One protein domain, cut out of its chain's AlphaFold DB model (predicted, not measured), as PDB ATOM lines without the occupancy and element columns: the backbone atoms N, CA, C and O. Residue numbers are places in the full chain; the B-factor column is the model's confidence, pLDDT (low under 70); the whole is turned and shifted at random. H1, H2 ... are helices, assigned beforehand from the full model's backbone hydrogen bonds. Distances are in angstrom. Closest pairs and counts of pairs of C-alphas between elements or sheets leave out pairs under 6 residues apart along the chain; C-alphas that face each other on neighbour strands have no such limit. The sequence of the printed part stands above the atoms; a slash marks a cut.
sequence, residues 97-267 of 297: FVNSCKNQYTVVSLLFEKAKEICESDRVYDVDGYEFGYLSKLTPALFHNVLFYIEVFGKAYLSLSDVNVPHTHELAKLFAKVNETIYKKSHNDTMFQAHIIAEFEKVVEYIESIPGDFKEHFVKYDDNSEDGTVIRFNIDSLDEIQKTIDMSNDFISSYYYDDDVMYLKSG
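This is residues 97 to 267 of the 297 residues of an uncharacterized protein of Halocella sp. SP3-1 (UniProt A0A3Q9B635). The long helix H2 lies side by side with H1 and H5 in a three-helix bundle, and the hairpin of H3 and H4 packs on its flank, H4 crossing H5. The 171 printed residues, all helix in class, hold five named helices, H1 to H5 in chain order. The whole is compact, radius of gyration of the C-alphas 17.2 A, but elongated, 53 by 34 by 28 A.

H2, residues 132 to 160, touches H1, residues 97 to 119, in a hairpin tilted 26 degrees; C-alphas 97 and 156 are closest, 4.6 A. H4, residues 191 to 209, kinked 34 degrees near residue 198, touches H5, residues 235 to 257, with residues 192 to 199 alone, at a steep 56 degrees; C-alphas 196 and 244 are closest, 5.8 A. O i to N i+4 pairs are within hydrogen-bond range throughout H1, H5 and H3, residues 171 to 184, but 22 of 25 in H2 and 11 of 15 in H4.

H2 measures 41.3 A, from C-alpha 132 at (-22.249, 2.272, 56.008) to C-alpha 160 at (-59.846, -2.727, 39.705).

The printed part has no cut. Links H1 to H2 and H4 to H5 are long; pLDDT is under 70 at residues 121 to 137 and 211 to 233.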
ATOM      1  N   PHE A  97     -52.548  -8.140  39.334       90.69
ATOM      2  CA  PHE A  97     -51.996  -6.850  39.747       90.69
ATOM      3  C   PHE A  97     -52.250  -6.577  41.228       90.69
ATOM      4  O   PHE A  97     -51.347  -6.130  41.925       90.69
ATOM      5  N   VAL A  98     -53.434  -6.941  41.734       90.25
ATOM      6  CA  VAL A  98     -53.739  -6.862  43.172       90.25
ATOM      7  C   VAL A  98     -52.815  -7.776  43.978       90.25
ATOM      8  O   VAL A  98     -52.293  -7.364  45.009       90.25
ATOM      9  N   ASN A  99     -52.547  -8.996  43.496       85.69
ATOM     10  CA  ASN A  99     -51.573  -9.877  44.148       85.69
ATOM     11  C   ASN A  99     -50.156  -9.296  44.128       85.69
ATOM     12  O   ASN A  99     -49.483  -9.330  45.151       85.69
ATOM     13  N   SER A 100     -49.705  -8.765  42.986       88.00
ATOM     14  CA  SER A 100     -48.395  -8.118  42.882       88.00
ATOM     15  C   SER A 100     -48.275  -6.940  43.846       88.00
ATOM     16  O   SER A 100     -47.284  -6.859  44.556       88.00
ATOM     17  N   CYS A 101     -49.301  -6.091  43.939       91.00
ATOM     18  CA  CYS A 101     -49.336  -4.964  44.868       91.00
ATOM     19  C   CYS A 101     -49.237  -5.414  46.333       91.00
ATOM     20  O   CYS A 101     -48.360  -4.942  47.047       91.00
ATOM     21  N   LYS A 102     -50.033  -6.404  46.760       89.31
ATOM     22  CA  LYS A 102     -49.997  -6.931  48.140       89.31
ATOM     23  C   LYS A 102     -48.684  -7.629  48.500       89.31
ATOM     24  O   LYS A 102     -48.182  -7.499  49.613       89.31
ATOM     25  N   ASN A 103     -48.111  -8.376  47.559       86.25
ATOM     26  CA  ASN A 103     -46.812  -9.007  47.776       86.25
ATOM     27  C   ASN A 103     -45.712  -7.946  47.877       86.25
ATOM     28  O   ASN A 103     -44.878  -8.012  48.773       86.25
ATOM     29  N   GLN A 104     -45.747  -6.941  46.999       89.88
ATOM     30  CA  GLN A 104     -44.766  -5.865  47.003       89.88
ATOM     31  C   GLN A 104     -44.891  -4.980  48.249       89.88
ATOM     32  O   GLN A 104     -43.871  -4.566  48.787       89.88
ATOM     33  N   TYR A 105     -46.107  -4.770  48.763       94.00
ATOM     34  CA  TYR A 105     -46.340  -4.148  50.069       94.00
ATOM     35  C   TYR A 105     -45.578  -4.879  51.182       94.00
ATOM     36  O   TYR A 105     -44.906  -4.244  51.989       94.00
ATOM     37  N   THR A 106     -45.634  -6.215  51.194       88.81
ATOM     38  CA  THR A 106     -44.931  -7.031  52.197       88.81
ATOM     39  C   THR A 106     -43.418  -6.835  52.103       88.81
ATOM     40  O   THR A 106     -42.762  -6.606  53.114       88.81
ATOM     41  N   VAL A 107     -42.863  -6.875  50.885       87.19
ATOM     42  CA  VAL A 107     -41.425  -6.665  50.646       87.19
ATOM     43  C   VAL A 107     -40.996  -5.270  51.093       87.19
ATOM     44  O   VAL A 107     -40.039  -5.128  51.849       87.19
ATOM     45  N   VAL A 108     -41.723  -4.239  50.665       91.56
ATOM     46  CA  VAL A 108     -41.438  -2.848  51.019       91.56
ATOM     47  C   VAL A 108     -41.543  -2.611  52.522       91.56
ATOM     48  O   VAL A 108     -40.668  -1.960  53.081       91.56
ATOM     49  N   SER A 109     -42.557  -3.162  53.188       92.62
ATOM     50  CA  SER A 109     -42.740  -2.997  54.636       92.62
ATOM     51  C   SER A 109     -41.558  -3.559  55.423       92.62
ATOM     52  O   SER A 109     -41.076  -2.900  56.337       92.62
ATOM     53  N   LEU A 110     -41.032  -4.722  55.018       89.25
ATOM     54  CA  LEU A 110     -39.824  -5.301  55.618       89.25
ATOM     55  C   LEU A 110     -38.591  -4.413  55.398       89.25
ATOM     56  O   LEU A 110     -37.755  -4.281  56.289       89.25
ATOM     57  N   LEU A 111     -38.466  -3.791  54.221       88.50
ATOM     58  CA  LEU A 111     -37.368  -2.864  53.937       88.50
ATOM     59  C   LEU A 111     -37.486  -1.572  54.754       88.50
ATOM     60  O   LEU A 111     -36.466  -1.080  55.230       88.50
ATOM     61  N   PHE A 112     -38.700  -1.048  54.952       89.94
ATOM     62  CA  PHE A 112     -38.942   0.090  55.841       89.94
ATOM     63  C   PHE A 112     -38.635  -0.257  57.294       89.94
ATOM     64  O   PHE A 112     -37.925   0.497  57.944       89.94
ATOM     65  N   GLU A 113     -39.101  -1.401  57.793       89.38
ATOM     66  CA  GLU A 113     -38.785  -1.869  59.148       89.38
ATOM     67  C   GLU A 113     -37.267  -1.914  59.361       89.38
ATOM     68  O   GLU A 113     -36.748  -1.309  60.298       89.38
ATOM     69  N   LYS A 114     -36.530  -2.519  58.421       85.88
ATOM     70  CA  LYS A 114     -35.064  -2.580  58.484       85.88
ATOM     71  C   LYS A 114     -34.396  -1.215  58.363       85.88
ATOM     72  O   LYS A 114     -33.404  -0.972  59.040       85.88
ATOM     73  N   ALA A 115     -34.923  -0.322  57.531       83.19
ATOM     74  CA  ALA A 115     -34.428   1.045  57.417       83.19
ATOM     75  C   ALA A 115     -34.547   1.808  58.739       83.19
ATOM     76  O   ALA A 115     -33.578   2.420  59.181       83.19
ATOM     77  N   LYS A 116     -35.715   1.727  59.382       84.81
ATOM     78  CA  LYS A 116     -35.990   2.395  60.656       84.81
ATOM     79  C   LYS A 116     -35.135   1.841  61.787       84.81
ATOM     80  O   LYS A 116     -34.524   2.626  62.499       84.81
ATOM     81  N   GLU A 117     -35.006   0.516  61.879       83.25
ATOM     82  CA  GLU A 117     -34.126  -0.137  62.860       83.25
ATOM     83  C   GLU A 117     -32.687   0.404  62.801       83.25
ATOM     84  O   GLU A 117     -32.063   0.617  63.839       83.25
ATOM     85  N   ILE A 118     -32.155   0.642  61.597       77.06
ATOM     86  CA  ILE A 118     -30.806   1.203  61.428       77.06
ATOM     87  C   ILE A 118     -30.773   2.680  61.830       77.06
ATOM     88  O   ILE A 118     -29.841   3.098  62.513       77.06
ATOM     89  N   CYS A 119     -31.777   3.469  61.433       73.81
ATOM     90  CA  CYS A 119     -31.868   4.889  61.792       73.81
ATOM     91  C   CYS A 119     -31.959   5.126  63.305       73.81
ATOM     92  O   CYS A 119     -31.448   6.127  63.797       73.81
ATOM     93  N   GLU A 120     -32.627   4.229  64.029       75.94
ATOM     94  CA  GLU A 120     -32.860   4.331  65.474       75.94
ATOM     95  C   GLU A 120     -31.733   3.713  66.321       75.94
ATOM     96  O   GLU A 120     -31.723   3.853  67.543       75.94
ATOM     97  N   SER A 121     -30.774   3.021  65.701       69.31
ATOM     98  CA  SER A 121     -29.654   2.391  66.401       69.31
ATOM     99  C   SER A 121     -28.716   3.443  67.002       69.31
ATOM    100  O   SER A 121     -28.046   4.156  66.266       69.31
ATOM    101  N   ASP A 122     -28.557   3.474  68.335       54.12
ATOM    102  CA  ASP A 122     -27.638   4.369  69.083       54.12
ATOM    103  C   ASP A 122     -26.161   4.315  68.624       54.12
ATOM    104  O   ASP A 122     -25.321   5.110  69.054       54.12
ATOM    105  N   ARG A 123     -25.815   3.374  67.741       53.84
ATOM    106  CA  ARG A 123     -24.504   3.251  67.099       53.84
ATOM    107  C   ARG A 123     -24.316   4.200  65.917       53.84
ATOM    108  O   ARG A 123     -23.336   4.022  65.207       53.84
ATOM    109  N   VAL A 124     -25.173   5.211  65.730       48.34
ATOM    110  CA  VAL A 124     -25.129   6.183  64.613       48.34
ATOM    111  C   VAL A 124     -23.720   6.754  64.347       48.34
ATOM    112  O   VAL A 124     -23.374   6.986  63.196       48.34
ATOM    113  N   TYR A 125     -22.864   6.900  65.371       41.88
ATOM    114  CA  TYR A 125     -21.465   7.353  65.218       41.88
ATOM    115  C   TYR A 125     -20.428   6.249  64.900       41.88
ATOM    116  O   TYR A 125     -19.334   6.569  64.446       41.88
ATOM    117  N   ASP A 126     -20.746   4.967  65.101       40.94
ATOM    118  CA  ASP A 126     -19.946   3.799  64.664       40.94
ATOM    119  C   ASP A 126     -20.385   3.278  63.273       40.94
ATOM    120  O   ASP A 126     -19.775   2.357  62.710       40.94
ATOM    121  N   VAL A 127     -21.431   3.877  62.685       44.34
ATOM    122  CA  VAL A 127     -21.935   3.561  61.336       44.34
ATOM    123  C   VAL A 127     -20.878   3.829  60.260       44.34
ATOM    124  O   VAL A 127     -20.861   3.112  59.258       44.34
ATOM    125  N   ASP A 128     -19.930   4.742  60.499       41.66
ATOM    126  CA  ASP A 128     -18.858   5.115  59.562       41.66
ATOM    127  C   ASP A 128     -17.878   3.976  59.216       41.66
ATOM    128  O   ASP A 128     -17.168   4.051  58.213       41.66
ATOM    129  N   GLY A 129     -17.828   2.895  60.007       41.91
ATOM    130  CA  GLY A 129     -16.890   1.788  59.779       41.91
ATOM    131  C   GLY A 129     -17.505   0.519  59.183       41.91
ATOM    132  O   GLY A 129     -16.950  -0.061  58.249       41.91
ATOM    133  N   TYR A 130     -18.631   0.056  59.738       44.38
ATOM    134  CA  TYR A 130     -19.171  -1.286  59.460       44.38
ATOM    135  C   TYR A 130     -20.607  -1.294  58.905       44.38
ATOM    136  O   TYR A 130     -20.917  -2.155  58.080       44.38
ATOM    137  N   GLU A 131     -21.470  -0.346  59.286       50.31
ATOM    138  CA  GLU A 131     -22.880  -0.308  58.845       50.31
ATOM    139  C   GLU A 131     -23.133   0.601  57.624       50.31
ATOM    140  O   GLU A 131     -24.127   0.406  56.921       50.31
ATOM    141  N   PHE A 132     -22.199   1.492  57.258       52.44
ATOM    142  CA  PHE A 132     -22.249   2.272  56.008       52.44
ATOM    143  C   PHE A 132     -22.395   1.376  54.766       52.44
ATOM    144  O   PHE A 132     -23.133   1.673  53.822       52.44
ATOM    145  N   GLY A 133     -21.741   0.209  54.779       54.97
ATOM    146  CA  GLY A 133     -21.866  -0.801  53.727       54.97
ATOM    147  C   GLY A 133     -23.262  -1.432  53.638       54.97
ATOM    148  O   GLY A 133     -23.615  -1.974  52.592       54.97
ATOM    149  N   TYR A 134     -24.057  -1.378  54.710       61.75
ATOM    150  CA  TYR A 134     -25.425  -1.892  54.739       61.75
ATOM    151  C   TYR A 134     -26.435  -0.815  54.329       61.75
ATOM    152  O   TYR A 134     -27.265  -1.091  53.469       61.75
ATOM    153  N   LEU A 135     -26.301   0.430  54.807       64.12
ATOM    154  CA  LEU A 135     -27.118   1.566  54.339       64.12
ATOM    155  C   LEU A 135     -26.927   1.846  52.845       64.12
ATOM    156  O   LEU A 135     -27.906   2.020  52.123       64.12
ATOM    157  N   SER A 136     -25.693   1.796  52.343       63.19
ATOM    158  CA  SER A 136     -25.415   1.945  50.905       63.19
ATOM    159  C   SER A 136     -26.011   0.825  50.039       63.19
ATOM    160  O   SER A 136     -26.244   1.041  48.852       63.19
ATOM    161  N   LYS A 137     -26.303  -0.353  50.612       67.94
ATOM    162  CA  LYS A 137     -27.033  -1.445  49.938       67.94
ATOM    163  C   LYS A 137     -28.546  -1.340  50.113       67.94
ATOM    164  O   LYS A 137     -29.289  -1.649  49.185       67.94
ATOM    165  N   LEU A 138     -29.001  -0.912  51.288       72.81
ATOM    166  CA  LEU A 138     -30.415  -0.776  51.613       72.81
ATOM    167  C   LEU A 138     -31.048   0.413  50.890       72.81
ATOM    168  O   LEU A 138     -32.188   0.313  50.461       72.81
ATOM    169  N   THR A 139     -30.309   1.506  50.702       73.00
ATOM    170  CA  THR A 139     -30.807   2.736  50.071       73.00
ATOM    171  C   THR A 139     -31.318   2.507  48.644       73.00
ATOM    172  O   THR A 139     -32.493   2.792  48.390       73.00
ATOM    173  N   PRO A 140     -30.524   1.932  47.717       73.44
ATOM    174  CA  PRO A 140     -31.005   1.661  46.365       73.44
ATOM    175  C   PRO A 140     -32.102   0.591  46.359       73.44
ATOM    176  O   PRO A 140     -33.055   0.695  45.591       73.44
ATOM    177  N   ALA A 141     -32.004  -0.412  47.241       79.94
ATOM    178  CA  ALA A 141     -33.000  -1.473  47.350       79.94
ATOM    179  C   ALA A 141     -34.364  -0.936  47.806       79.94
ATOM    180  O   ALA A 141     -35.373  -1.231  47.170       79.94
ATOM    181  N   LEU A 142     -34.408  -0.132  48.871       84.19
ATOM    182  CA  LEU A 142     -35.630   0.491  49.376       84.19
ATOM    183  C   LEU A 142     -36.244   1.393  48.308       84.19
ATOM    184  O   LEU A 142     -37.423   1.248  47.998       84.19
ATOM    185  N   PHE A 143     -35.440   2.264  47.698       83.62
ATOM    186  CA  PHE A 143     -35.920   3.173  46.664       83.62
ATOM    187  C   PHE A 143     -36.523   2.431  45.469       83.62
ATOM    188  O   PHE A 143     -37.661   2.701  45.089       83.62
ATOM    189  N   HIS A 144     -35.816   1.438  44.924       82.50
ATOM    190  CA  HIS A 144     -36.323   0.630  43.816       82.50
ATOM    191  C   HIS A 144     -37.621  -0.096  44.188       82.50
ATOM    192  O   HIS A 144     -38.582  -0.098  43.422       82.50
ATOM    193  N   ASN A 145     -37.696  -0.659  45.397       88.50
ATOM    194  CA  ASN A 145     -38.897  -1.351  45.851       88.50
ATOM    195  C   ASN A 145     -40.082  -0.401  46.079       88.50
ATOM    196  O   ASN A 145     -41.217  -0.810  45.832       88.50
ATOM    197  N   VAL A 146     -39.842   0.853  46.482       91.81
ATOM    198  CA  VAL A 146     -40.867   1.907  46.554       91.81
ATOM    199  C   VAL A 146     -41.373   2.270  45.159       91.81
ATOM    200  O   VAL A 146     -42.585   2.283  44.943       91.81
ATOM    201  N   LEU A 147     -40.484   2.496  44.185       90.50
ATOM    202  CA  LEU A 147     -40.893   2.775  42.802       90.50
ATOM    203  C   LEU A 147     -41.685   1.609  42.205       90.50
ATOM    204  O   LEU A 147     -42.748   1.812  41.614       90.50
ATOM    205  N   PHE A 148     -41.214   0.381  42.427       89.19
ATOM    206  CA  PHE A 148     -41.912  -0.807  41.965       89.19
ATOM    207  C   PHE A 148     -43.276  -0.961  42.646       89.19
ATOM    208  O   PHE A 148     -44.251  -1.307  41.981       89.19
ATOM    209  N   TYR A 149     -43.387  -0.634  43.938       95.44
ATOM    210  CA  TYR A 149     -44.664  -0.607  44.648       95.44
ATOM    211  C   TYR A 149     -45.651   0.392  44.036       95.44
ATOM    212  O   TYR A 149     -46.791   0.025  43.750       95.44
ATOM    213  N   ILE A 150     -45.204   1.623  43.771       95.94
ATOM    214  CA  ILE A 150     -46.000   2.668  43.111       95.94
ATOM    215  C   ILE A 150     -46.475   2.189  41.726       95.94
ATOM    216  O   ILE A 150     -47.645   2.368  41.370       95.94
ATOM    217  N   GLU A 151     -45.610   1.505  40.969       93.69
ATOM    218  CA  GLU A 151     -45.962   0.901  39.680       93.69
ATOM    219  C   GLU A 151     -47.078  -0.147  39.824       93.69
ATOM    220  O   GLU A 151     -48.125  -0.059  39.170       93.69
ATOM    221  N   VAL A 152     -46.882  -1.162  40.673       94.25
ATOM    222  CA  VAL A 152     -47.863  -2.248  40.814       94.25
ATOM    223  C   VAL A 152     -49.160  -1.767  41.457       94.25
ATOM    224  O   VAL A 152     -50.220  -2.296  41.119       94.25
ATOM    225  N   PHE A 153     -49.109  -0.734  42.302       97.69
ATOM    226  CA  PHE A 153     -50.281  -0.045  42.830       97.69
ATOM    227  C   PHE A 153     -51.102   0.605  41.712       97.69
ATOM    228  O   PHE A 153     -52.295   0.325  41.584       97.69
ATOM    229  N   GLY A 154     -50.471   1.417  40.854       96.94
ATOM    230  CA  GLY A 154     -51.156   2.065  39.733       96.94
ATOM    231  C   GLY A 154     -51.799   1.039  38.794       96.94
ATOM    232  O   GLY A 154     -52.958   1.177  38.396       96.94
ATOM    233  N   LYS A 155     -51.089  -0.061  38.512       96.81
ATOM    234  CA  LYS A 155     -51.616  -1.187  37.725       96.81
ATOM    235  C   LYS A 155     -52.785  -1.896  38.419       96.81
ATOM    236  O   LYS A 155     -53.755  -2.256  37.749       96.81
ATOM    237  N   ALA A 156     -52.723  -2.085  39.737       96.19
ATOM    238  CA  ALA A 156     -53.810  -2.673  40.514       96.19
ATOM    239  C   ALA A 156     -55.060  -1.784  40.482       96.19
ATOM    240  O   ALA A 156     -56.134  -2.282  40.151       96.19
ATOM    241  N   TYR A 157     -54.918  -0.478  40.714       97.44
ATOM    242  CA  TYR A 157     -56.028   0.476  40.648       97.44
ATOM    243  C   TYR A 157     -56.702   0.510  39.268       97.44
ATOM    244  O   TYR A 157     -57.931   0.439  39.179       97.44
ATOM    245  N   LEU A 158     -55.919   0.574  38.183       97.31
ATOM    246  CA  LEU A 158     -56.463   0.537  36.820       97.31
ATOM    247  C   LEU A 158     -57.220  -0.767  36.559       97.31
ATOM    248  O   LEU A 158     -58.329  -0.739  36.031       97.31
ATOM    249  N   SER A 159     -56.652  -1.897  36.988       96.38
ATOM    250  CA  SER A 159     -57.298  -3.197  36.841       96.38
ATOM    251  C   SER A 159     -58.592  -3.319  37.645       96.38
ATOM    252  O   SER A 159     -59.522  -3.944  37.151       96.38
ATOM    253  N   LEU A 160     -58.643  -2.771  38.861       94.88
ATOM    254  CA  LEU A 160     -59.846  -2.727  39.705       94.88
ATOM    255  C   LEU A 160     -60.920  -1.797  39.137       94.88
ATOM    256  O   LEU A 160     -62.103  -1.988  39.376       94.88
ATOM    257  N   SER A 161     -60.505  -0.799  38.363       94.62
ATOM    258  CA  SER A 161     -61.400   0.173  37.734       94.62
ATOM    259  C   SER A 161     -61.919  -0.277  36.361       94.62
ATOM    260  O   SER A 161     -62.510   0.541  35.647       94.62
ATOM    261  N   ASP A 162     -61.693  -1.543  35.987       94.88
ATOM    262  CA  ASP A 162     -61.996  -2.135  34.676       94.88
ATOM    263  C   ASP A 162     -61.331  -1.404  33.497       94.88
ATOM    264  O   ASP A 162     -61.884  -1.294  32.400       94.88
ATOM    265  N   VAL A 163     -60.121  -0.877  33.711       96.06
ATOM    266  CA  VAL A 163     -59.323  -0.211  32.677       96.06
ATOM    267  C   VAL A 163     -58.203  -1.134  32.204       96.06
ATOM    268  O   VAL A 163     -57.497  -1.750  33.001       96.06
ATOM    269  N   ASN A 164     -57.993  -1.192  30.884       93.19
ATOM    270  CA  ASN A 164     -56.858  -1.905  30.302       93.19
ATOM    271  C   ASN A 164     -55.539  -1.330  30.827       93.19
ATOM    272  O   ASN A 164     -55.200  -0.171  30.575       93.19
ATOM    273  N   VAL A 165     -54.798  -2.166  31.548       91.56
ATOM    274  CA  VAL A 165     -53.535  -1.790  32.180       91.56
ATOM    275  C   VAL A 165     -52.448  -1.670  31.103       91.56
ATOM    276  O   VAL A 165     -52.213  -2.645  30.382       91.56
ATOM    277  N   PRO A 166     -51.772  -0.514  30.973       86.94
ATOM    278  CA  PRO A 166     -50.726  -0.334  29.975       86.94
ATOM    279  C   PRO A 166     -49.530  -1.247  30.268       86.94
ATOM    280  O   PRO A 166     -49.120  -1.430  31.418       86.94
ATOM    281  N   HIS A 167     -48.940  -1.806  29.211       84.50
ATOM    282  CA  HIS A 167     -47.715  -2.593  29.307       84.50
ATOM    283  C   HIS A 167     -46.496  -1.661  29.323       84.50
ATOM    284  O   HIS A 167     -45.814  -1.490  28.318       84.50
ATOM    285  N   THR A 168     -46.290  -0.990  30.455       82.75
ATOM    286  CA  THR A 168     -45.184  -0.054  30.684       82.75
ATOM    287  C   THR A 168     -44.657  -0.179  32.112       82.75
ATOM    288  O   THR A 168     -45.396  -0.595  33.010       82.75
ATOM    289  N   HIS A 169     -43.395   0.194  32.296       80.12
ATOM    290  CA  HIS A 169     -42.745   0.413  33.593       80.12
ATOM    291  C   HIS A 169     -42.491   1.906  33.854       80.12
ATOM    292  O   HIS A 169     -42.136   2.308  34.954       80.12
ATOM    293  N   GLU A 170     -42.721   2.761  32.853       82.94
ATOM    294  CA  GLU A 170     -42.588   4.207  33.005       82.94
ATOM    295  C   GLU A 170     -43.730   4.754  33.873       82.94
ATOM    296  O   GLU A 170     -44.890   4.801  33.437       82.94
ATOM    297  N   LEU A 171     -43.385   5.185  35.091       88.56
ATOM    298  CA  LEU A 171     -44.339   5.691  36.077       88.56
ATOM    299  C   LEU A 171     -45.147   6.878  35.548       88.56
ATOM    300  O   LEU A 171     -46.359   6.898  35.729       88.56
ATOM    301  N   ALA A 172     -44.526   7.801  34.814       89.06
ATOM    302  CA  ALA A 172     -45.205   8.953  34.221       89.06
ATOM    303  C   ALA A 172     -46.347   8.552  33.274       89.06
ATOM    304  O   ALA A 172     -47.486   9.006  33.412       89.06
ATOM    305  N   LYS A 173     -46.081   7.624  32.343       88.62
ATOM    306  CA  LYS A 173     -47.104   7.099  31.420       88.62
ATOM    307  C   LYS A 173     -48.208   6.355  32.166       88.62
ATOM    308  O   LYS A 173     -49.381   6.467  31.807       88.62
ATOM    309  N   LEU A 174     -47.842   5.587  33.192       92.31
ATOM    310  CA  LEU A 174     -48.802   4.867  34.021       92.31
ATOM    311  C   LEU A 174     -49.701   5.837  34.804       92.31
ATOM    312  O   LEU A 174     -50.923   5.694  34.767       92.31
ATOM    313  N   PHE A 175     -49.122   6.839  35.466       94.69
ATOM    314  CA  PHE A 175     -49.849   7.782  36.314       94.69
ATOM    315  C   PHE A 175     -50.658   8.804  35.515       94.69
ATOM    316  O   PHE A 175     -51.753   9.163  35.941       94.69
ATOM    317  N   ALA A 176     -50.248   9.143  34.290       93.44
ATOM    318  CA  ALA A 176     -51.120   9.845  33.348       93.44
ATOM    319  C   ALA A 176     -52.435   9.073  33.117       93.44
ATOM    320  O   ALA A 176     -53.520   9.663  33.127       93.44
ATOM    321  N   LYS A 177     -52.362   7.739  32.977       96.06
ATOM    322  CA  LYS A 177     -53.550   6.891  32.803       96.06
ATOM    323  C   LYS A 177     -54.366   6.736  34.086       96.06
ATOM    324  O   LYS A 177     -55.600   6.703  34.022       96.06
ATOM    325  N   VAL A 178     -53.699   6.632  35.236       96.50
ATOM    326  CA  VAL A 178     -54.351   6.632  36.553       96.50
ATOM    327  C   VAL A 178     -55.163   7.911  36.710       96.50
ATOM    328  O   VAL A 178     -56.374   7.820  36.880       96.50
ATOM    329  N   ASN A 179     -54.552   9.077  36.514       94.00
ATOM    330  CA  ASN A 179     -55.214  10.373  36.626       94.00
ATOM    331  C   ASN A 179     -56.428  10.497  35.709       94.00
ATOM    332  O   ASN A 179     -57.520  10.808  36.178       94.00
ATOM    333  N   GLU A 180     -56.287  10.165  34.423       94.88
ATOM    334  CA  GLU A 180     -57.417  10.132  33.486       94.88
ATOM    335  C   GLU A 180     -58.581   9.278  34.029       94.88
ATOM    336  O   GLU A 180     -59.750   9.659  33.949       94.88
ATOM    337  N   THR A 181     -58.261   8.123  34.613       95.56
ATOM    338  CA  THR A 181     -59.245   7.189  35.174       95.56
ATOM    339  C   THR A 181     -59.911   7.746  36.429       95.56
ATOM    340  O   THR A 181     -61.120   7.595  36.588       95.56
ATOM    341  N   ILE A 182     -59.157   8.418  37.300       93.94
ATOM    342  CA  ILE A 182     -59.661   9.055  38.524       93.94
ATOM    343  C   ILE A 182     -60.736  10.085  38.195       93.94
ATOM    344  O   ILE A 182     -61.818  10.036  38.780       93.94
ATOM    345  N   TYR A 183     -60.487  10.965  37.225       91.75
ATOM    346  CA  TYR A 183     -61.485  11.947  36.795       91.75
ATOM    347  C   TYR A 183     -62.713  11.273  36.180       91.75
ATOM    348  O   TYR A 183     -63.845  11.586  36.552       91.75
ATOM    349  N   LYS A 184     -62.513  10.282  35.301       93.38
ATOM    350  CA  LYS A 184     -63.616   9.538  34.666       93.38
ATOM    351  C   LYS A 184     -64.505   8.792  35.661       93.38
ATOM    352  O   LYS A 184     -65.698   8.654  35.409       93.38
ATOM    353  N   LYS A 185     -63.933   8.303  36.761       91.81
ATOM    354  CA  LYS A 185     -64.650   7.598  37.834       91.81
ATOM    355  C   LYS A 185     -65.111   8.534  38.962       91.81
ATOM    356  O   LYS A 185     -65.705   8.064  39.922       91.81
ATOM    357  N   SER A 186     -64.861   9.844  38.854       91.44
ATOM    358  CA  SER A 186     -65.174  10.839  39.894       91.44
ATOM    359  C   SER A 186     -64.501  10.561  41.246       91.44
ATOM    360  O   SER A 186     -65.038  10.866  42.307       91.44
ATOM    361  N   HIS A 187     -63.293   9.996  41.215       92.31
ATOM    362  CA  HIS A 187     -62.470   9.729  42.397       92.31
ATOM    363  C   HIS A 187     -61.567  10.918  42.776       92.31
ATOM    364  O   HIS A 187     -60.804  10.834  43.734       92.31
ATOM    365  N   ASN A 188     -61.636  12.032  42.045       91.44
ATOM    366  CA  ASN A 188     -60.729  13.182  42.154       91.44
ATOM    367  C   ASN A 188     -60.986  14.105  43.362       91.44
ATOM    368  O   ASN A 188     -60.197  15.010  43.608       91.44
ATOM    369  N   ASP A 189     -62.058  13.879  44.123       92.75
ATOM    370  CA  ASP A 189     -62.366  14.586  45.377       92.75
ATOM    371  C   ASP A 189     -62.594  13.583  46.518       92.75
ATOM    372  O   ASP A 189     -63.668  13.488  47.119       92.75
ATOM    373  N   THR A 190     -61.587  12.744  46.759       93.62
ATOM    374  CA  THR A 190     -61.662  11.617  47.695       93.62
ATOM    375  C   THR A 190     -60.402  11.518  48.555       93.62
ATOM    376  O   THR A 190     -59.365  12.102  48.232       93.62
ATOM    377  N   MET A 191     -60.468  10.749  49.651       91.56
ATOM    378  CA  MET A 191     -59.286  10.468  50.482       91.56
ATOM    379  C   MET A 191     -58.198   9.750  49.692       91.56
ATOM    380  O   MET A 191     -57.017  10.014  49.902       91.56
ATOM    381  N   PHE A 192     -58.601   8.889  48.760       93.50
ATOM    382  CA  PHE A 192     -57.694   8.234  47.833       93.50
ATOM    383  C   PHE A 192     -56.895   9.243  46.990       93.50
ATOM    384  O   PHE A 192     -55.670   9.138  46.927       93.50
ATOM    385  N   GLN A 193     -57.537  10.273  46.425       93.19
ATOM    386  CA  GLN A 193     -56.803  11.318  45.701       93.19
ATOM    387  C   GLN A 193     -55.840  12.075  46.628       93.19
ATOM    388  O   GLN A 193     -54.686  12.308  46.277       93.19
ATOM    389  N   ALA A 194     -56.325  12.450  47.814       91.31
ATOM    390  CA  ALA A 194     -55.627  13.329  48.749       91.31
ATOM    391  C   ALA A 194     -54.368  12.738  49.369       91.31
ATOM    392  O   ALA A 194     -53.386  13.450  49.560       91.31
ATOM    393  N   HIS A 195     -54.455  11.473  49.767       91.19
ATOM    394  CA  HIS A 195     -53.484  10.850  50.659       91.19
ATOM    395  C   HIS A 195     -52.691   9.734  49.996       91.19
ATOM    396  O   HIS A 195     -51.769   9.224  50.615       91.19
ATOM    397  N   ILE A 196     -53.061   9.329  48.780       95.19
ATOM    398  CA  ILE A 196     -52.357   8.272  48.055       95.19
ATOM    399  C   ILE A 196     -51.855   8.814  46.722       95.19
ATOM    400  O   ILE A 196     -50.652   8.840  46.482       95.19
ATOM    401  N   ILE A 197     -52.760   9.287  45.864       95.38
ATOM    402  CA  ILE A 197     -52.387   9.681  44.500       95.38
ATOM    403  C   ILE A 197     -51.488  10.908  44.493       95.38
ATOM    404  O   ILE A 197     -50.418  10.842  43.902       95.38
ATOM    405  N   ALA A 198     -51.860  11.972  45.203       92.50
ATOM    406  CA  ALA A 198     -51.045  13.182  45.253       92.50
ATOM    407  C   ALA A 198     -49.641  12.939  45.835       92.50
ATOM    408  O   ALA A 198     -48.683  13.586  45.425       92.50
ATOM    409  N   GLU A 199     -49.497  12.004  46.778       93.19
ATOM    410  CA  GLU A 199     -48.193  11.656  47.352       93.19
ATOM    411  C   GLU A 199     -47.345  10.837  46.372       93.19
ATOM    412  O   GLU A 199     -46.160  11.115  46.197       93.19
ATOM    413  N   PHE A 200     -47.946   9.884  45.654       94.62
ATOM    414  CA  PHE A 200     -47.243   9.155  44.597       94.62
ATOM    415  C   PHE A 200     -46.874  10.048  43.411       94.62
ATOM    416  O   PHE A 200     -45.783   9.894  42.872       94.62
ATOM    417  N   GLU A 201     -47.715  11.016  43.041       91.38
ATOM    418  CA  GLU A 201     -47.399  11.989  41.990       91.38
ATOM    419  C   GLU A 201     -46.137  12.791  42.308       91.38
ATOM    420  O   GLU A 201     -45.296  12.931  41.427       91.38
ATOM    421  N   LYS A 202     -45.928  13.222  43.561       89.81
ATOM    422  CA  LYS A 202     -44.678  13.900  43.957       89.81
ATOM    423  C   LYS A 202     -43.444  13.039  43.685       89.81
ATOM    424  O   LYS A 202     -42.419  13.556  43.245       89.81
ATOM    425  N   VAL A 203     -43.531  11.730  43.941       88.06
ATOM    426  CA  VAL A 203     -42.433  10.794  43.657       88.06
ATOM    427  C   VAL A 203     -42.220  10.672  42.150       88.06
ATOM    428  O   VAL A 203     -41.087  10.756  41.693       88.06
ATOM    429  N   VAL A 204     -43.292  10.522  41.366       87.81
ATOM    430  CA  VAL A 204     -43.200  10.442  39.898       87.81
ATOM    431  C   VAL A 204     -42.584  11.714  39.308       87.81
ATOM    432  O   VAL A 204     -41.652  11.615  38.514       87.81
ATOM    433  N   GLU A 205     -43.041  12.889  39.740       86.75
ATOM    434  CA  GLU A 205     -42.507  14.190  39.324       86.75
ATOM    435  C   GLU A 205     -41.028  14.344  39.696       86.75
ATOM    436  O   GLU A 205     -40.232  14.821  38.884       86.75
ATOM    437  N   TYR A 206     -40.633  13.897  40.895       83.50
ATOM    438  CA  TYR A 206     -39.229  13.876  41.295       83.50
ATOM    439  C   TYR A 206     -38.397  13.024  40.332       83.50
ATOM    440  O   TYR A 206     -37.399  13.523  39.820       83.50
ATOM    441  N   ILE A 207     -38.827  11.795  40.019       79.25
ATOM    442  CA  ILE A 207     -38.118  10.911  39.078       79.25
ATOM    443  C   ILE A 207     -37.986  11.549  37.693       79.25
ATOM    444  O   ILE A 207     -36.903  11.520  37.115       79.25
ATOM    445  N   GLU A 208     -39.056  12.151  37.167       78.94
ATOM    446  CA  GLU A 208     -39.021  12.839  35.868       78.94
ATOM    447  C   GLU A 208     -38.093  14.061  35.857       78.94
ATOM    448  O   GLU A 208     -37.584  14.439  34.802       78.94
ATOM    449  N   SER A 209     -37.857  14.677  37.018       77.56
ATOM    450  CA  SER A 209     -36.949  15.818  37.144       77.56
ATOM    451  C   SER A 209     -35.467  15.432  37.126       77.56
ATOM    452  O   SER A 209     -34.624  16.307  36.914       77.56
ATOM    453  N   ILE A 210     -35.129  14.150  37.332       70.31
ATOM    454  CA  ILE A 210     -33.736  13.698  37.394       70.31
ATOM    455  C   ILE A 210     -33.126  13.721  35.979       70.31
ATOM    456  O   ILE A 210     -33.612  13.019  35.091       70.31
ATOM    457  N   PRO A 211     -32.056  14.504  35.730       57.28
ATOM    458  CA  PRO A 211     -31.460  14.612  34.400       57.28
ATOM    459  C   PRO A 211     -30.738  13.334  33.941       57.28
ATOM    460  O   PRO A 211     -30.087  12.651  34.731       57.28
ATOM    461  N   GLY A 212     -30.743  13.098  32.624       51.75
ATOM    462  CA  GLY A 212     -30.154  11.908  31.996       51.75
ATOM    463  C   GLY A 212     -31.106  10.714  32.052       51.75
ATOM    464  O   GLY A 212     -32.042  10.720  32.839       51.75
ATOM    465  N   ASP A 213     -30.908   9.704  31.203       49.19
ATOM    466  CA  ASP A 213     -31.693   8.459  31.236       49.19
ATOM    467  C   ASP A 213     -31.477   7.753  32.586       49.19
ATOM    468  O   ASP A 213     -30.603   6.890  32.696       49.19
ATOM    469  N   PHE A 214     -32.191   8.183  33.630       48.62
ATOM    470  CA  PHE A 214     -31.935   7.825  35.017       48.62
ATOM    471  C   PHE A 214     -31.864   6.308  35.161       48.62
ATOM    472  O   PHE A 214     -32.819   5.583  34.883       48.62
ATOM    473  N   LYS A 215     -30.688   5.827  35.570       49.03
ATOM    474  CA  LYS A 215     -30.447   4.415  35.849       49.03
ATOM    475  C   LYS A 215     -30.360   4.242  37.356       49.03
ATOM    476  O   LYS A 215     -29.562   4.897  38.019       49.03
ATOM    477  N   GLU A 216     -31.154   3.320  37.877       40.94
ATOM    478  CA  GLU A 216     -31.401   3.082  39.307       40.94
ATOM    479  C   GLU A 216     -30.129   2.854  40.150       40.94
ATOM    480  O   GLU A 216     -30.130   3.077  41.356       40.94
ATOM    481  N   HIS A 217     -29.009   2.488  39.522       38.81
ATOM    482  CA  HIS A 217     -27.709   2.323  40.179       38.81
ATOM    483  C   HIS A 217     -26.993   3.635  40.550       38.81
ATOM    484  O   HIS A 217     -25.922   3.584  41.155       38.81
ATOM    485  N   PHE A 218     -27.531   4.804  40.182       40.44
ATOM    486  CA  PHE A 218     -26.964   6.106  40.563       40.44
ATOM    487  C   PHE A 218     -27.499   6.657  41.885       40.44
ATOM    488  O   PHE A 218     -26.976   7.659  42.368       40.44
ATOM    489  N   VAL A 219     -28.482   5.993  42.497       47.06
ATOM    490  CA  VAL A 219     -28.941   6.327  43.844       47.06
ATOM    491  C   VAL A 219     -27.826   5.988  44.829       47.06
ATOM    492  O   VAL A 219     -27.587   4.821  45.136       47.06
ATOM    493  N   LYS A 220     -27.111   7.006  45.304       46.03
ATOM    494  CA  LYS A 220     -26.114   6.870  46.369       46.03
ATOM    495  C   LYS A 220     -26.705   7.369  47.684       46.03
ATOM    496  O   LYS A 220     -27.537   8.272  47.690       46.03
ATOM    497  N   TYR A 221     -26.270   6.752  48.778       43.06
ATOM    498  CA  TYR A 221     -26.367   7.321  50.119       43.06
ATOM    499  C   TYR A 221     -25.159   8.240  50.334       43.06
ATOM    500  O   TYR A 221     -24.034   7.846  50.027       43.06
ATOM    501  N   ASP A 222     -25.400   9.444  50.835       43.94
ATOM    502  CA  ASP A 222     -24.406  10.449  51.207       43.94
ATOM    503  C   ASP A 222     -25.005  11.277  52.360       43.94
ATOM    504  O   ASP A 222     -26.191  11.617  52.364       43.94
ATOM    505  N   ASP A 223     -24.192  11.575  53.363       41.91
ATOM    506  CA  ASP A 223     -24.571  12.417  54.507       41.91
ATOM    507  C   ASP A 223     -24.348  13.913  54.197       41.91
ATOM    508  O   ASP A 223     -24.540  14.801  55.027       41.91
ATOM    509  N   ASN A 224     -23.939  14.246  52.967       47.19
ATOM    510  CA  ASN A 224     -23.781  15.636  52.577       47.19
ATOM    511  C   ASN A 224     -25.133  16.368  52.529       47.19
ATOM    512  O   ASN A 224     -25.901  16.277  51.566       47.19
ATOM    513  N   SER A 225     -25.383  17.174  53.564       49.03
ATOM    514  CA  SER A 225     -26.599  17.975  53.690       49.03
ATOM    515  C   SER A 225     -26.801  19.025  52.577       49.03
ATOM    516  O   SER A 225     -27.918  19.530  52.410       49.03
ATOM    517  N   GLU A 226     -25.773  19.287  51.765       50.34
ATOM    518  CA  GLU A 226     -25.786  20.222  50.635       50.34
ATOM    519  C   GLU A 226     -26.003  19.542  49.267       50.34
ATOM    520  O   GLU A 226     -26.274  20.235  48.286       50.34
ATOM    521  N   ASP A 227     -25.937  18.203  49.179       48.94
ATOM    522  CA  ASP A 227     -26.194  17.461  47.936       48.94
ATOM    523  C   ASP A 227     -27.674  17.045  47.840       48.94
ATOM    524  O   ASP A 227     -28.203  16.327  48.696       48.94
ATOM    525  N   GLY A 228     -28.363  17.535  46.804       51.03
ATOM    526  CA  GLY A 228     -29.775  17.248  46.515       51.03
ATOM    527  C   GLY A 228     -30.008  16.010  45.641       51.03
ATOM    528  O   GLY A 228     -31.151  15.721  45.290       51.03
ATOM    529  N   THR A 229     -28.950  15.293  45.258       49.56
ATOM    530  CA  THR A 229     -29.019  14.094  44.401       49.56
ATOM    531  C   THR A 229     -29.025  12.781  45.188       49.56
ATOM    532  O   THR A 229     -28.973  11.694  44.612       49.56
ATOM    533  N   VAL A 230     -29.110  12.879  46.515       50.78
ATOM    534  CA  VAL A 230     -28.850  11.798  47.460       50.78
ATOM    535  C   VAL A 230     -30.095  11.505  48.296       50.78
ATOM    536  O   VAL A 230     -30.770  12.421  48.766       50.78
ATOM    537  N   ILE A 231     -30.380  10.220  48.533       56.28
ATOM    538  CA  ILE A 231     -31.449   9.802  49.449       56.28
ATOM    539  C   ILE A 231     -30.932   9.841  50.884       56.28
ATOM    540  O   ILE A 231     -30.027   9.089  51.249       56.28
ATOM    541  N   ARG A 232     -31.560  10.680  51.707       59.56
ATOM    542  CA  ARG A 232     -31.291  10.751  53.144       59.56
ATOM    543  C   ARG A 232     -32.278   9.882  53.900       59.56
ATOM    544  O   ARG A 232     -33.488   9.996  53.717       59.56
ATOM    545  N   PHE A 233     -31.747   9.040  54.775       64.44
ATOM    546  CA  PHE A 233     -32.550   8.257  55.700       64.44
ATOM    547  C   PHE A 233     -32.901   9.139  56.893       64.44
ATOM    548  O   PHE A 233     -32.102   9.341  57.800       64.44
ATOM    549  N   ASN A 234     -34.098   9.713  56.849       73.00
ATOM    550  CA  ASN A 234     -34.690  10.454  57.950       73.00
ATOM    551  C   ASN A 234     -35.932   9.690  58.422       73.00
ATOM    552  O   ASN A 234     -36.769   9.319  57.599       73.00
ATOM    553  N   ILE A 235     -36.036   9.455  59.732       78.75
ATOM    554  CA  ILE A 235     -37.100   8.628  60.313       78.75
ATOM    555  C   ILE A 235     -38.499   9.177  60.008       78.75
ATOM    556  O   ILE A 235     -39.356   8.420  59.561       78.75
ATOM    557  N   ASP A 236     -38.693  10.494  60.111       81.56
ATOM    558  CA  ASP A 236     -39.977  11.144  59.827       81.56
ATOM    559  C   ASP A 236     -40.359  10.972  58.349       81.56
ATOM    560  O   ASP A 236     -41.502  10.669  58.012       81.56
ATOM    561  N   SER A 237     -39.381  11.095  57.447       81.50
ATOM    562  CA  SER A 237     -39.590  10.894  56.008       81.50
ATOM    563  C   SER A 237     -39.924   9.434  55.682       81.50
ATOM    564  O   SER A 237     -40.787   9.163  54.848       81.50
ATOM    565  N   LEU A 238     -39.269   8.477  56.348       84.31
ATOM    566  CA  LEU A 238     -39.579   7.051  56.213       84.31
ATOM    567  C   LEU A 238     -40.991   6.738  56.728       84.31
ATOM    568  O   LEU A 238     -41.718   5.986  56.080       84.31
ATOM    569  N   ASP A 239     -41.391   7.333  57.854       88.62
ATOM    570  CA  ASP A 239     -42.735   7.208  58.422       88.62
ATOM    571  C   ASP A 239     -43.812   7.748  57.476       88.62
ATOM    572  O   ASP A 239     -44.833   7.093  57.259       88.62
ATOM    573  N   GLU A 240     -43.589   8.917  56.872       88.56
ATOM    574  CA  GLU A 240     -44.534   9.527  55.933       88.56
ATOM    575  C   GLU A 240     -44.731   8.680  54.667       88.56
ATOM    576  O   GLU A 240     -45.872   8.447  54.237       88.56
ATOM    577  N   ILE A 241     -43.637   8.175  54.087       89.75
ATOM    578  CA  ILE A 241     -43.716   7.310  52.904       89.75
ATOM    579  C   ILE A 241     -44.394   5.987  53.273       89.75
ATOM    580  O   ILE A 241     -45.323   5.570  52.575       89.75
ATOM    581  N   GLN A 242     -43.992   5.349  54.378       92.81
ATOM    582  CA  GLN A 242     -44.598   4.090  54.805       92.81
ATOM    583  C   GLN A 242     -46.097   4.251  55.063       92.81
ATOM    584  O   GLN A 242     -46.880   3.439  54.583       92.81
ATOM    585  N   LYS A 243     -46.525   5.337  55.712       94.50
ATOM    586  CA  LYS A 243     -47.946   5.612  55.948       94.50
ATOM    587  C   LYS A 243     -48.749   5.689  54.649       94.50
ATOM    588  O   LYS A 243     -49.856   5.159  54.575       94.50
ATOM    589  N   THR A 244     -48.205   6.338  53.621       95.12
ATOM    590  CA  THR A 244     -48.841   6.411  52.295       95.12
ATOM    591  C   THR A 244     -48.979   5.016  51.676       95.12
ATOM    592  O   THR A 244     -50.010   4.686  51.089       95.12
ATOM    593  N   ILE A 245     -47.956   4.177  51.838       96.06
ATOM    594  CA  ILE A 245     -47.914   2.795  51.349       96.06
ATOM    595  C   ILE A 245     -48.899   1.891  52.102       96.06
ATOM    596  O   ILE A 245     -49.632   1.140  51.459       96.06
ATOM    597  N   ASP A 246     -48.987   2.012  53.426       95.62
ATOM    598  CA  ASP A 246     -49.967   1.308  54.257       95.62
ATOM    599  C   ASP A 246     -51.395   1.672  53.833       95.62
ATOM    600  O   ASP A 246     -52.191   0.801  53.475       95.62
ATOM    601  N   MET A 247     -51.695   2.976  53.754       95.00
ATOM    602  CA  MET A 247     -53.003   3.468  53.313       95.00
ATOM    603  C   MET A 247     -53.366   2.976  51.910       95.00
ATOM    604  O   MET A 247     -54.535   2.703  51.628       95.00
ATOM    605  N   SER A 248     -52.385   2.873  51.014       96.25
ATOM    606  CA  SER A 248     -52.621   2.437  49.645       96.25
ATOM    607  C   SER A 248     -52.829   0.923  49.534       96.25
ATOM    608  O   SER A 248     -53.676   0.484  48.751       96.25
ATOM    609  N   ASN A 249     -52.159   0.121  50.365       94.81
ATOM    610  CA  ASN A 249     -52.415  -1.316  50.469       94.81
ATOM    611  C   ASN A 249     -53.803  -1.604  51.067       94.81
ATOM    612  O   ASN A 249     -54.529  -2.463  50.553       94.81
ATOM    613  N   ASP A 250     -54.201  -0.854  52.097       93.38
ATOM    614  CA  ASP A 250     -55.542  -0.929  52.685       93.38
ATOM    615  C   ASP A 250     -56.612  -0.556  51.660       93.38
ATOM    616  O   ASP A 250     -57.612  -1.264  51.512       93.38
ATOM    617  N   PHE A 251     -56.371   0.501  50.879       95.12
ATOM    618  CA  PHE A 251     -57.241   0.885  49.773       95.12
ATOM    619  C   PHE A 251     -57.388  -0.232  48.735       95.12
ATOM    620  O   PHE A 251     -58.514  -0.595  48.410       95.12
ATOM    621  N   ILE A 252     -56.293  -0.806  48.220       95.00
ATOM    622  CA  ILE A 252     -56.355  -1.884  47.213       95.00
ATOM    623  C   ILE A 252     -57.053  -3.124  47.772       95.00
ATOM    624  O   ILE A 252     -57.796  -3.799  47.055       95.00
ATOM    625  N   SER A 253     -56.824  -3.435  49.047       91.12
ATOM    626  CA  SER A 253     -57.495  -4.540  49.725       91.12
ATOM    627  C   SER A 253     -58.998  -4.303  49.828       91.12
ATOM    628  O   SER A 253     -59.758  -5.166  49.394       91.12
ATOM    629  N   SER A 254     -59.406  -3.130  50.318       90.69
ATOM    630  CA  SER A 254     -60.813  -2.743  50.462       90.69
ATOM    631  C   SER A 254     -61.500  -2.674  49.099       90.69
ATOM    632  O   SER A 254     -62.544  -3.266  48.899       90.69
ATOM    633  N   TYR A 255     -60.874  -2.045  48.101       92.75
ATOM    634  CA  TYR A 255     -61.451  -1.894  46.763       92.75
ATOM    635  C   TYR A 255     -61.604  -3.216  46.006       92.75
ATOM    636  O   TYR A 255     -62.432  -3.327  45.107       92.75
ATOM    637  N   TYR A 256     -60.835  -4.242  46.368       91.44
ATOM    638  CA  TYR A 256     -61.032  -5.570  45.800       91.44
ATOM    639  C   TYR A 256     -62.164  -6.365  46.476       91.44
ATOM    640  O   TYR A 256     -62.796  -7.177  45.800       91.44
ATOM    641  N   TYR A 257     -62.378  -6.202  47.786       86.69
ATOM    642  CA  TYR A 257     -63.272  -7.071  48.569       86.69
ATOM    643  C   TYR A 257     -64.578  -6.421  49.030       86.69
ATOM    644  O   TYR A 257     -65.542  -7.150  49.263       86.69
ATOM    645  N   ASP A 258     -64.612  -5.099  49.163       86.62
ATOM    646  CA  ASP A 258     -65.726  -4.361  49.745       86.62
ATOM    647  C   ASP A 258     -66.531  -3.633  48.667       86.62
ATOM    648  O   ASP A 258     -65.980  -2.967  47.788       86.62
ATOM    649  N   ASP A 259     -67.856  -3.691  48.792       73.62
ATOM    650  CA  ASP A 259     -68.777  -2.978  47.900       73.62
ATOM    651  C   ASP A 259     -68.836  -1.457  48.196       73.62
ATOM    652  O   ASP A 259     -69.239  -0.678  47.331       73.62
ATOM    653  N   ASP A 260     -68.431  -1.014  49.400       81.25
ATOM    654  CA  ASP A 260     -68.379   0.404  49.820       81.25
ATOM    655  C   ASP A 260     -66.968   0.806  50.281       81.25
ATOM    656  O   ASP A 260     -66.606   0.722  51.457       81.25
ATOM    657  N   VAL A 261     -66.158   1.284  49.338       86.75
ATOM    658  CA  VAL A 261     -64.777   1.697  49.604       86.75
ATOM    659  C   VAL A 261     -64.753   3.090  50.229       86.75
ATOM    660  O   VAL A 261     -64.853   4.103  49.536       86.75
ATOM    661  N   MET A 262     -64.541   3.163  51.547       87.62
ATOM    662  CA  MET A 262     -64.498   4.431  52.294       87.62
ATOM    663  C   MET A 262     -63.551   5.472  51.676       87.62
ATOM    664  O   MET A 262     -63.883   6.658  51.630       87.62
ATOM    665  N   TYR A 263     -62.400   5.038  51.159       88.94
ATOM    666  CA  TYR A 263     -61.412   5.912  50.523       88.94
ATOM    667  C   TYR A 263     -61.944   6.658  49.294       88.94
ATOM    668  O   TYR A 263     -61.419   7.727  48.985       88.94
ATOM    669  N   LEU A 264     -62.968   6.123  48.614       92.00
ATOM    670  CA  LEU A 264     -63.585   6.690  47.410       92.00
ATOM    671  C   LEU A 264     -64.822   7.552  47.710       92.00
ATOM    672  O   LEU A 264     -65.477   8.030  46.786       92.00
ATOM    673  N   LYS A 265     -65.145   7.804  48.988       90.38
ATOM    674  CA  LYS A 265     -66.259   8.688  49.366       90.38
ATOM    675  C   LYS A 265     -65.969  10.130  48.946       90.38
ATOM    676  O   LYS A 265     -65.140  10.807  49.562       90.38
ATOM    677  N   SER A 266     -66.695  10.597  47.932       90.19
ATOM    678  CA  SER A 266     -66.578  11.938  47.343       90.19
ATOM    679  C   SER A 266     -66.931  13.064  48.320       90.19
ATOM    680  O   SER A 266     -67.492  12.810  49.391       90.19
ATOM    681  N   GLY A 267     -66.606  14.312  47.971       90.69
ATOM    682  CA  GLY A 267     -66.899  15.484  48.798       90.69
ATOM    683  C   GLY A 267     -65.864  15.720  49.895       90.69
ATOM    684  O   GLY A 267     -66.200  16.312  50.921       90.69
TER     685      GLY A 267